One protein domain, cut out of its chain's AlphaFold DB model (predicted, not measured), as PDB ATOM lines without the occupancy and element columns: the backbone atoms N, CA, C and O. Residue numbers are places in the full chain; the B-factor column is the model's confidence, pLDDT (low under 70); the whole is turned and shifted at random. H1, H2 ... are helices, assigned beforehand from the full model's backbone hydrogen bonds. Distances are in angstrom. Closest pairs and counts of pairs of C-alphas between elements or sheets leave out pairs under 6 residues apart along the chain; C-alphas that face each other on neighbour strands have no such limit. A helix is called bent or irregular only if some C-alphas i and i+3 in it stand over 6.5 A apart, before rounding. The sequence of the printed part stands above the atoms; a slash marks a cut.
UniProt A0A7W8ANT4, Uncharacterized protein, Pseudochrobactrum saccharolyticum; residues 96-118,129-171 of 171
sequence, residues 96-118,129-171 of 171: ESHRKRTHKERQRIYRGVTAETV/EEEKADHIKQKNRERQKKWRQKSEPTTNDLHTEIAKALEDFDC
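What this domain is: This is residues 96 to 118 and 129 to 171 of the 171 residues of an uncharacterized protein of Pseudochrobactrum saccharolyticum (UniProt A0A7W8ANT4). Three separate helices lie spread out in a thin, flat layer with no shared core: H2 and H3 follow each other end to end as one long, nearly straight arm, and H1 is set off from them on its own, running in a different direction. A short tail without a named element, residues 111 to 118, folds away from the end of H1 and stops at a cut. The printed part has 66 residues with three named helices, in the order H1, H2, H3 along the chain, and no named strand; the class is all helix. The whole is extended, with a radius of gyration of the C-alphas of 21.1 A, and the C-alphas span 59 by 47 by 10 A along their three main axes.

Where its parts are: The printed part begins with H1, residues 96 to 110, which measures 21.1 A from its first C-alpha at (-10.118, -37.049, -50.402) to its last. After the cut comes H2, residues 129 to 151, the longest helix with 23 residues and 32.9 A from first to last C-alpha; it runs from C-alpha 129 at (24.135, -21.747, -74.841) to C-alpha 151 at (22.439, -11.267, -43.695), chiefly along z. H3, residues 155 to 167, is 18.4 A long and ends with C-alpha 167 at (18.127, 1.618, -21.072). No helix is bent or irregular.

How they stand to each other: H1 and H2 are apart, with no C-alpha of the one within 8 A of the other. H1 and H3 are apart by the same measure. H2 and H3 are apart too, although a tight link of 3 residues joins them. There is no hairpin. Residues 96 to 104, which belong to H1, stand free, and so do residues 129 to 171, of which 129 to 151 belong to H2 and 155 to 167 to H3. In H1, H2 and H3, every pair of O of residue i and N of residue i+4 is within hydrogen-bond range.

The domain as a whole: The two C-alphas farthest apart are those of Glu 129 and Cys 171, at 65.2 A, and the first and last printed C-alphas, those of Glu 96 and Cys 171, are 60.4 A apart. Residues 119 to 128 are not printed, and C-alphas 118 and 129 are 25.3 A apart across this cut, which falls in the link from H1 to H2. Residue 171 is the chain's last. The mean pLDDT of the printed part is 80.6; residues 115 to 118, 152 to 159 and 170 to 171 are under 70.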
ATOM      1  N   GLU A  96     -11.543 -36.725 -50.450       91.19
ATOM      2  CA  GLU A  96     -10.118 -37.049 -50.402       91.19
ATOM      3  C   GLU A  96      -9.249 -35.958 -51.048       91.19
ATOM      4  O   GLU A  96      -8.242 -35.544 -50.463       91.19
ATOM      5  N   SER A  97      -9.647 -35.454 -52.219       91.25
ATOM      6  CA  SER A  97      -8.919 -34.377 -52.906       91.25
ATOM      7  C   SER A  97      -8.935 -33.078 -52.092       91.25
ATOM      8  O   SER A  97      -7.875 -32.476 -51.895       91.25
ATOM      9  N   HIS A  98     -10.073 -32.743 -51.475       90.69
ATOM     10  CA  HIS A  98     -10.207 -31.617 -50.545       90.69
ATOM     11  C   HIS A  98      -9.248 -31.697 -49.357       90.69
ATOM     12  O   HIS A  98      -8.550 -30.725 -49.030       90.69
ATOM     13  N   ARG A  99      -9.155 -32.873 -48.723       89.31
ATOM     14  CA  ARG A  99      -8.214 -33.112 -47.622       89.31
ATOM     15  C   ARG A  99      -6.768 -32.938 -48.070       89.31
ATOM     16  O   ARG A  99      -6.013 -32.232 -47.396       89.31
ATOM     17  N   LYS A 100      -6.384 -33.544 -49.199       92.62
ATOM     18  CA  LYS A 100      -5.021 -33.447 -49.751       92.62
ATOM     19  C   LYS A 100      -4.651 -31.997 -50.064       92.62
ATOM     20  O   LYS A 100      -3.589 -31.535 -49.641       92.62
ATOM     21  N   ARG A 101      -5.540 -31.254 -50.730       90.06
ATOM     22  CA  ARG A 101      -5.343 -29.832 -51.042       90.06
ATOM     23  C   ARG A 101      -5.183 -29.001 -49.775       90.06
ATOM     24  O   ARG A 101      -4.189 -28.295 -49.633       90.06
ATOM     25  N   THR A 102      -6.101 -29.141 -48.820       88.62
ATOM     26  CA  THR A 102      -6.056 -28.379 -47.564       88.62
ATOM     27  C   THR A 102      -4.797 -28.684 -46.750       88.62
ATOM     28  O   THR A 102      -4.214 -27.786 -46.141       88.62
ATOM     29  N   HIS A 103      -4.343 -29.941 -46.743       89.19
ATOM     30  CA  HIS A 103      -3.083 -30.316 -46.106       89.19
ATOM     31  C   HIS A 103      -1.885 -29.634 -46.782       89.19
ATOM     32  O   HIS A 103      -1.062 -29.023 -46.099       89.19
ATOM     33  N   LYS A 104      -1.815 -29.675 -48.117       87.56
ATOM     34  CA  LYS A 104      -0.752 -29.030 -48.904       87.56
ATOM     35  C   LYS A 104      -0.709 -27.516 -48.679       87.56
ATOM     36  O   LYS A 104       0.369 -26.966 -48.473       87.56
ATOM     37  N   GLU A 105      -1.866 -26.861 -48.665       85.00
ATOM     38  CA  GLU A 105      -2.011 -25.429 -48.371       85.00
ATOM     39  C   GLU A 105      -1.443 -25.084 -46.987       85.00
ATOM     40  O   GLU A 105      -0.604 -24.198 -46.844       85.00
ATOM     41  N   ARG A 106      -1.826 -25.849 -45.956       84.81
ATOM     42  CA  ARG A 106      -1.323 -25.654 -44.587       84.81
ATOM     43  C   ARG A 106       0.179 -25.846 -44.487       84.81
ATOM     44  O   ARG A 106       0.832 -25.081 -43.788       84.81
ATOM     45  N   GLN A 107       0.719 -26.847 -45.176       87.19
ATOM     46  CA  GLN A 107       2.161 -27.081 -45.215       87.19
ATOM     47  C   GLN A 107       2.903 -25.923 -45.888       87.19
ATOM     48  O   GLN A 107       3.960 -25.527 -45.405       87.19
ATOM     49  N   ARG A 108       2.347 -25.339 -46.956       83.38
ATOM     50  CA  ARG A 108       2.913 -24.135 -47.585       83.38
ATOM     51  C   ARG A 108       2.941 -22.957 -46.616       83.38
ATOM     52  O   ARG A 108       4.000 -22.367 -46.441       83.38
ATOM     53  N   ILE A 109       1.825 -22.685 -45.935       82.12
ATOM     54  CA  ILE A 109       1.726 -21.610 -44.936       82.12
ATOM     55  C   ILE A 109       2.721 -21.837 -43.794       82.12
ATOM     56  O   ILE A 109       3.465 -20.929 -43.444       82.12
ATOM     57  N   TYR A 110       2.776 -23.053 -43.242       84.44
ATOM     58  CA  TYR A 110       3.682 -23.390 -42.140       84.44
ATOM     59  C   TYR A 110       5.157 -23.199 -42.514       84.44
ATOM     60  O   TYR A 110       5.946 -22.727 -41.705       84.44
ATOM     61  N   ARG A 111       5.525 -23.531 -43.755       84.75
ATOM     62  CA  ARG A 111       6.883 -23.345 -44.283       84.75
ATOM     63  C   ARG A 111       7.165 -21.911 -44.753       84.75
ATOM     64  O   ARG A 111       8.272 -21.654 -45.208       84.75
ATOM     65  N   GLY A 112       6.182 -21.009 -44.710       80.81
ATOM     66  CA  GLY A 112       6.306 -19.652 -45.249       80.81
ATOM     67  C   GLY A 112       6.478 -19.600 -46.772       80.81
ATOM     68  O   GLY A 112       7.004 -18.623 -47.295       80.81
ATOM     69  N   VAL A 113       6.062 -20.648 -47.495       78.25
ATOM     70  CA  VAL A 113       6.191 -20.721 -48.955       78.25
ATOM     71  C   VAL A 113       5.014 -19.992 -49.605       78.25
ATOM     72  O   VAL A 113       3.951 -20.573 -49.833       78.25
ATOM     73  N   THR A 114       5.201 -18.707 -49.888       71.88
ATOM     74  CA  THR A 114       4.312 -17.864 -50.702       71.88
ATOM     75  C   THR A 114       4.644 -17.987 -52.191       71.88
ATOM     76  O   THR A 114       5.732 -18.438 -52.550       71.88
ATOM     77  N   ALA A 115       3.738 -17.554 -53.075       67.00
ATOM     78  CA  ALA A 115       3.983 -17.530 -54.523       67.00
ATOM     79  C   ALA A 115       5.295 -16.806 -54.900       67.00
ATOM     80  O   ALA A 115       5.969 -17.208 -55.839       67.00
ATOM     81  N   GLU A 116       5.695 -15.810 -54.109       67.44
ATOM     82  CA  GLU A 116       6.923 -15.025 -54.282       67.44
ATOM     83  C   GLU A 116       8.202 -15.777 -53.877       67.44
ATOM     84  O   GLU A 116       9.292 -15.488 -54.372       67.44
ATOM     85  N   THR A 117       8.083 -16.743 -52.962       68.75
ATOM     86  CA  THR A 117       9.210 -17.572 -52.492       68.75
ATOM     87  C   THR A 117       9.364 -18.874 -53.274       68.75
ATOM     88  O   THR A 117      10.415 -19.514 -53.196       68.75
ATOM     89  N   VAL A 118       8.350 -19.274 -54.048       69.94
ATOM     90  CA  VAL A 118       8.471 -20.401 -54.977       69.94
ATOM     91  C   VAL A 118       9.444 -20.012 -56.087       69.94
ATOM     92  O   VAL A 118       9.342 -18.943 -56.683       69.94
ATOM     93  N   GLU A 129      23.267 -21.341 -75.960       90.69
ATOM     94  CA  GLU A 129      24.135 -21.747 -74.841       90.69
ATOM     95  C   GLU A 129      24.740 -20.547 -74.099       90.69
ATOM     96  O   GLU A 129      24.823 -20.559 -72.868       90.69
ATOM     97  N   GLU A 130      25.078 -19.485 -74.831       90.75
ATOM     98  CA  GLU A 130      25.589 -18.231 -74.272       90.75
ATOM     99  C   GLU A 130      24.519 -17.528 -73.426       90.75
ATOM    100  O   GLU A 130      24.752 -17.178 -72.267       90.75
ATOM    101  N   GLU A 131      23.294 -17.433 -73.945       89.31
ATOM    102  CA  GLU A 131      22.163 -16.836 -73.233       89.31
ATOM    103  C   GLU A 131      21.793 -17.632 -71.970       89.31
ATOM    104  O   GLU A 131      21.448 -17.056 -70.931       89.31
ATOM    105  N   LYS A 132      21.893 -18.967 -72.015       91.62
ATOM    106  CA  LYS A 132      21.705 -19.830 -70.837       91.62
ATOM    107  C   LYS A 132      22.742 -19.526 -69.761       91.62
ATOM    108  O   LYS A 132      22.381 -19.439 -68.581       91.62
ATOM    109  N   ALA A 133      24.008 -19.367 -70.144       90.94
ATOM    110  CA  ALA A 133      25.085 -19.044 -69.214       90.94
ATOM    111  C   ALA A 133      24.854 -17.677 -68.545       90.94
ATOM    112  O   ALA A 133      24.947 -17.566 -67.315       90.94
ATOM    113  N   ASP A 134      24.454 -16.671 -69.322       91.81
ATOM    114  CA  ASP A 134      24.140 -15.338 -68.809       91.81
ATOM    115  C   ASP A 134      22.918 -15.333 -67.887       91.81
ATOM    116  O   ASP A 134      22.962 -14.753 -66.797       91.81
ATOM    117  N   HIS A 135      21.861 -16.068 -68.240       88.44
ATOM    118  CA  HIS A 135      20.690 -16.226 -67.381       88.44
ATOM    119  C   HIS A 135      21.054 -16.865 -66.028       88.44
ATOM    120  O   HIS A 135      20.632 -16.392 -64.965       88.44
ATOM    121  N   ILE A 136      21.888 -17.912 -66.028       89.06
ATOM    122  CA  ILE A 136      22.374 -18.546 -64.792       89.06
ATOM    123  C   ILE A 136      23.192 -17.549 -63.961       89.06
ATOM    124  O   ILE A 136      22.988 -17.441 -62.746       89.06
ATOM    125  N   LYS A 137      24.085 -16.785 -64.600       92.75
ATOM    126  CA  LYS A 137      24.916 -15.765 -63.946       92.75
ATOM    127  C   LYS A 137      24.062 -14.669 -63.306       92.75
ATOM    128  O   LYS A 137      24.291 -14.312 -62.147       92.75
ATOM    129  N   GLN A 138      23.030 -14.200 -64.002       90.75
ATOM    130  CA  GLN A 138      22.079 -13.217 -63.487       90.75
ATOM    131  C   GLN A 138      21.310 -13.761 -62.276       90.75
ATOM    132  O   GLN A 138      21.282 -13.115 -61.226       90.75
ATOM    133  N   LYS A 139      20.776 -14.988 -62.355       89.25
ATOM    134  CA  LYS A 139      20.090 -15.634 -61.221       89.25
ATOM    135  C   LYS A 139      21.008 -15.867 -60.024       89.25
ATOM    136  O   LYS A 139      20.562 -15.769 -58.879       89.25
ATOM    137  N   ASN A 140      22.285 -16.167 -60.245       90.19
ATOM    138  CA  ASN A 140      23.274 -16.275 -59.169       90.19
ATOM    139  C   ASN A 140      23.509 -14.924 -58.491       90.19
ATOM    140  O   ASN A 140      23.477 -14.847 -57.262       90.19
ATOM    141  N   ARG A 141      23.654 -13.852 -59.276       92.25
ATOM    142  CA  ARG A 141      23.827 -12.489 -58.762       92.25
ATOM    143  C   ARG A 141      22.610 -12.017 -57.962       92.25
ATOM    144  O   ARG A 141      22.773 -11.470 -56.874       92.25
ATOM    145  N   GLU A 142      21.397 -12.278 -58.449       88.31
ATOM    146  CA  GLU A 142      20.148 -11.988 -57.730       88.31
ATOM    147  C   GLU A 142      20.078 -12.728 -56.388       88.31
ATOM    148  O   GLU A 142      19.732 -12.131 -55.366       88.31
ATOM    149  N   ARG A 143      20.447 -14.017 -56.366       85.56
ATOM    150  CA  ARG A 143      20.494 -14.815 -55.132       85.56
ATOM    151  C   ARG A 143      21.511 -14.271 -54.141       85.56
ATOM    152  O   ARG A 143      21.186 -14.132 -52.966       85.56
ATOM    153  N   GLN A 144      22.707 -13.925 -54.610       90.44
ATOM    154  CA  GLN A 144      23.741 -13.352 -53.756       90.44
ATOM    155  C   GLN A 144      23.309 -11.992 -53.189       90.44
ATOM    156  O   GLN A 144      23.509 -11.746 -52.003       90.44
ATOM    157  N   LYS A 145      22.654 -11.142 -53.992       87.44
ATOM    158  CA  LYS A 145      22.095  -9.861 -53.535       87.44
ATOM    159  C   LYS A 145      21.030 -10.060 -52.453       87.44
ATOM    160  O   LYS A 145      21.111  -9.418 -51.412       87.44
ATOM    161  N   LYS A 146      20.079 -10.977 -52.663       83.88
ATOM    162  CA  LYS A 146      19.054 -11.315 -51.657       83.88
ATOM    163  C   LYS A 146      19.661 -11.881 -50.375       83.88
ATOM    164  O   LYS A 146      19.183 -11.567 -49.293       83.88
ATOM    165  N   TRP A 147      20.692 -12.718 -50.491       84.06
ATOM    166  CA  TRP A 147      21.381 -13.266 -49.326       84.06
ATOM    167  C   TRP A 147      22.060 -12.161 -48.517       84.06
ATOM    168  O   TRP A 147      21.813 -12.087 -47.321       84.06
ATOM    169  N   ARG A 148      22.791 -11.247 -49.175       83.94
ATOM    170  CA  ARG A 148      23.407 -10.078 -48.520       83.94
ATOM    171  C   ARG A 148      22.378  -9.195 -47.815       83.94
ATOM    172  O   ARG A 148      22.549  -8.893 -46.646       83.94
ATOM    173  N   GLN A 149      21.267  -8.878 -48.480       80.62
ATOM    174  CA  GLN A 149      20.172  -8.102 -47.879       80.62
ATOM    175  C   GLN A 149      19.534  -8.778 -46.660       80.62
ATOM    176  O   GLN A 149      18.962  -8.099 -45.820       80.62
ATOM    177  N   LYS A 150      19.579 -10.113 -46.584       77.00
ATOM    178  CA  LYS A 150      19.035 -10.874 -45.455       77.00
ATOM    179  C   LYS A 150      20.056 -11.064 -44.329       77.00
ATOM    180  O   LYS A 150      19.655 -11.262 -43.190       77.00
ATOM    181  N   SER A 151      21.348 -11.090 -44.657       70.44
ATOM    182  CA  SER A 151      22.439 -11.267 -43.695       70.44
ATOM    183  C   SER A 151      22.927  -9.954 -43.091       70.44
ATOM    184  O   SER A 151      23.536  -9.985 -42.028       70.44
ATOM    185  N   GLU A 152      22.720  -8.824 -43.767       68.94
ATOM    186  CA  GLU A 152      22.970  -7.513 -43.179       68.94
ATOM    187  C   GLU A 152      21.882  -7.243 -42.132       68.94
ATOM    188  O   GLU A 152      20.700  -7.213 -42.495       68.94
ATOM    189  N   PRO A 153      22.234  -7.095 -40.838       60.94
ATOM    190  CA  PRO A 153      21.270  -6.643 -39.850       60.94
ATOM    191  C   PRO A 153      20.767  -5.284 -40.320       60.94
ATOM    192  O   PRO A 153      21.562  -4.418 -40.702       60.94
ATOM    193  N   THR A 154      19.448  -5.105 -40.363       63.91
ATOM    194  CA  THR A 154      18.932  -3.792 -40.726       63.91
ATOM    195  C   THR A 154      19.468  -2.811 -39.686       63.91
ATOM    196  O   THR A 154      19.476  -3.107 -38.494       63.91
ATOM    197  N   THR A 155      19.983  -1.658 -40.111       61.31
ATOM    198  CA  THR A 155      20.520  -0.650 -39.180       61.31
ATOM    199  C   THR A 155      19.494  -0.286 -38.100       61.31
ATOM    200  O   THR A 155      19.864   0.024 -36.974       61.31
ATOM    201  N   ASN A 156      18.203  -0.423 -38.413       61.16
ATOM    202  CA  ASN A 156      17.079  -0.275 -37.491       61.16
ATOM    203  C   ASN A 156      17.048  -1.335 -36.369       61.16
ATOM    204  O   ASN A 156      16.711  -0.995 -35.237       61.16
ATOM    205  N   ASP A 157      17.430  -2.586 -36.640       62.25
ATOM    206  CA  ASP A 157      17.523  -3.636 -35.614       62.25
ATOM    207  C   ASP A 157      18.717  -3.376 -34.679       62.25
ATOM    208  O   ASP A 157      18.588  -3.463 -33.463       62.25
ATOM    209  N   LEU A 158      19.855  -2.923 -35.217       65.12
ATOM    210  CA  LEU A 158      21.012  -2.542 -34.395       65.12
ATOM    211  C   LEU A 158      20.741  -1.295 -33.545       65.12
ATOM    212  O   LEU A 158      21.131  -1.249 -32.384       65.12
ATOM    213  N   HIS A 159      20.050  -0.284 -34.084       65.50
ATOM    214  CA  HIS A 159      19.680   0.904 -33.311       65.50
ATOM    215  C   HIS A 159      18.695   0.588 -32.180       65.50
ATOM    216  O   HIS A 159      18.795   1.189 -31.114       65.50
ATOM    217  N   THR A 160      17.774  -0.358 -32.382       72.06
ATOM    218  CA  THR A 160      16.845  -0.792 -31.327       72.06
ATOM    219  C   THR A 160      17.531  -1.665 -30.275       72.06
ATOM    220  O   THR A 160      17.257  -1.495 -29.090       72.06
ATOM    221  N   GLU A 161      18.474  -2.530 -30.662       73.88
ATOM    222  CA  GLU A 161      19.312  -3.285 -29.720       73.88
ATOM    223  C   GLU A 161      20.238  -2.376 -28.899       73.88
ATOM    224  O   GLU A 161      20.339  -2.550 -27.687       73.88
ATOM    225  N   ILE A 162      20.859  -1.367 -29.521       78.88
ATOM    226  CA  ILE A 162      21.707  -0.382 -28.827       78.88
ATOM    227  C   ILE A 162      20.873   0.488 -27.879       78.88
ATOM    228  O   ILE A 162      21.287   0.708 -26.744       78.88
ATOM    229  N   ALA A 163      19.697   0.963 -28.308       77.62
ATOM    230  CA  ALA A 163      18.811   1.759 -27.456       77.62
ATOM    231  C   ALA A 163      18.340   0.967 -26.227       77.62
ATOM    232  O   ALA A 163      18.363   1.482 -25.115       77.62
ATOM    233  N   LYS A 164      17.992  -0.308 -26.418       82.31
ATOM    234  CA  LYS A 164      17.607  -1.201 -25.325       82.31
ATOM    235  C   LYS A 164      18.772  -1.497 -24.373       82.31
ATOM    236  O   LYS A 164      18.588  -1.488 -23.165       82.31
ATOM    237  N   ALA A 165      19.973  -1.717 -24.908       81.00
ATOM    238  CA  ALA A 165      21.165  -1.933 -24.092       81.00
ATOM    239  C   ALA A 165      21.560  -0.690 -23.271       81.00
ATOM    240  O   ALA A 165      22.122  -0.841 -22.193       81.00
ATOM    241  N   LEU A 166      21.272   0.520 -23.761       82.19
ATOM    242  CA  LEU A 166      21.470   1.766 -23.013       82.19
ATOM    243  C   LEU A 166      20.438   1.933 -21.887       82.19
ATOM    244  O   LEU A 166      20.827   2.281 -20.778       82.19
ATOM    245  N   GLU A 167      19.160   1.617 -22.127       81.38
ATOM    246  CA  GLU A 167      18.127   1.618 -21.072       81.38
ATOM    247  C   GLU A 167      18.452   0.640 -19.929       81.38
ATOM    248  O   GLU A 167      18.231   0.965 -18.763       81.38
ATOM    249  N   ASP A 168      19.019  -0.526 -20.248       78.00
ATOM    250  CA  ASP A 168      19.432  -1.525 -19.253       78.00
ATOM    251  C   ASP A 168      20.677  -1.095 -18.436       78.00
ATOM    252  O   ASP A 168      20.942  -1.682 -17.388       78.00
ATOM    253  N   PHE A 169      21.451  -0.097 -18.893       75.06
ATOM    254  CA  PHE A 169      22.640   0.431 -18.198       75.06
ATOM    255  C   PHE A 169      22.344   1.637 -17.289       75.06
ATOM    256  O   PHE A 169      23.132   1.914 -16.385       75.06
ATOM    257  N   ASP A 170      21.231   2.341 -17.522       64.56
ATOM    258  CA  ASP A 170      20.793   3.510 -16.743       64.56
ATOM    259  C   ASP A 170      19.881   3.136 -15.543       64.56
ATOM    260  O   ASP A 170      19.317   4.023 -14.890       64.56
ATOM    261  N   CYS A 171      19.746   1.838 -15.227       50.53
ATOM    262  CA  CYS A 171      19.057   1.289 -14.046       50.53
ATOM    263  C   CYS A 171      20.045   0.654 -13.056       50.53
ATOM    264  O   CYS A 171      19.817   0.803 -11.832       50.53
TER     265      CYS A 171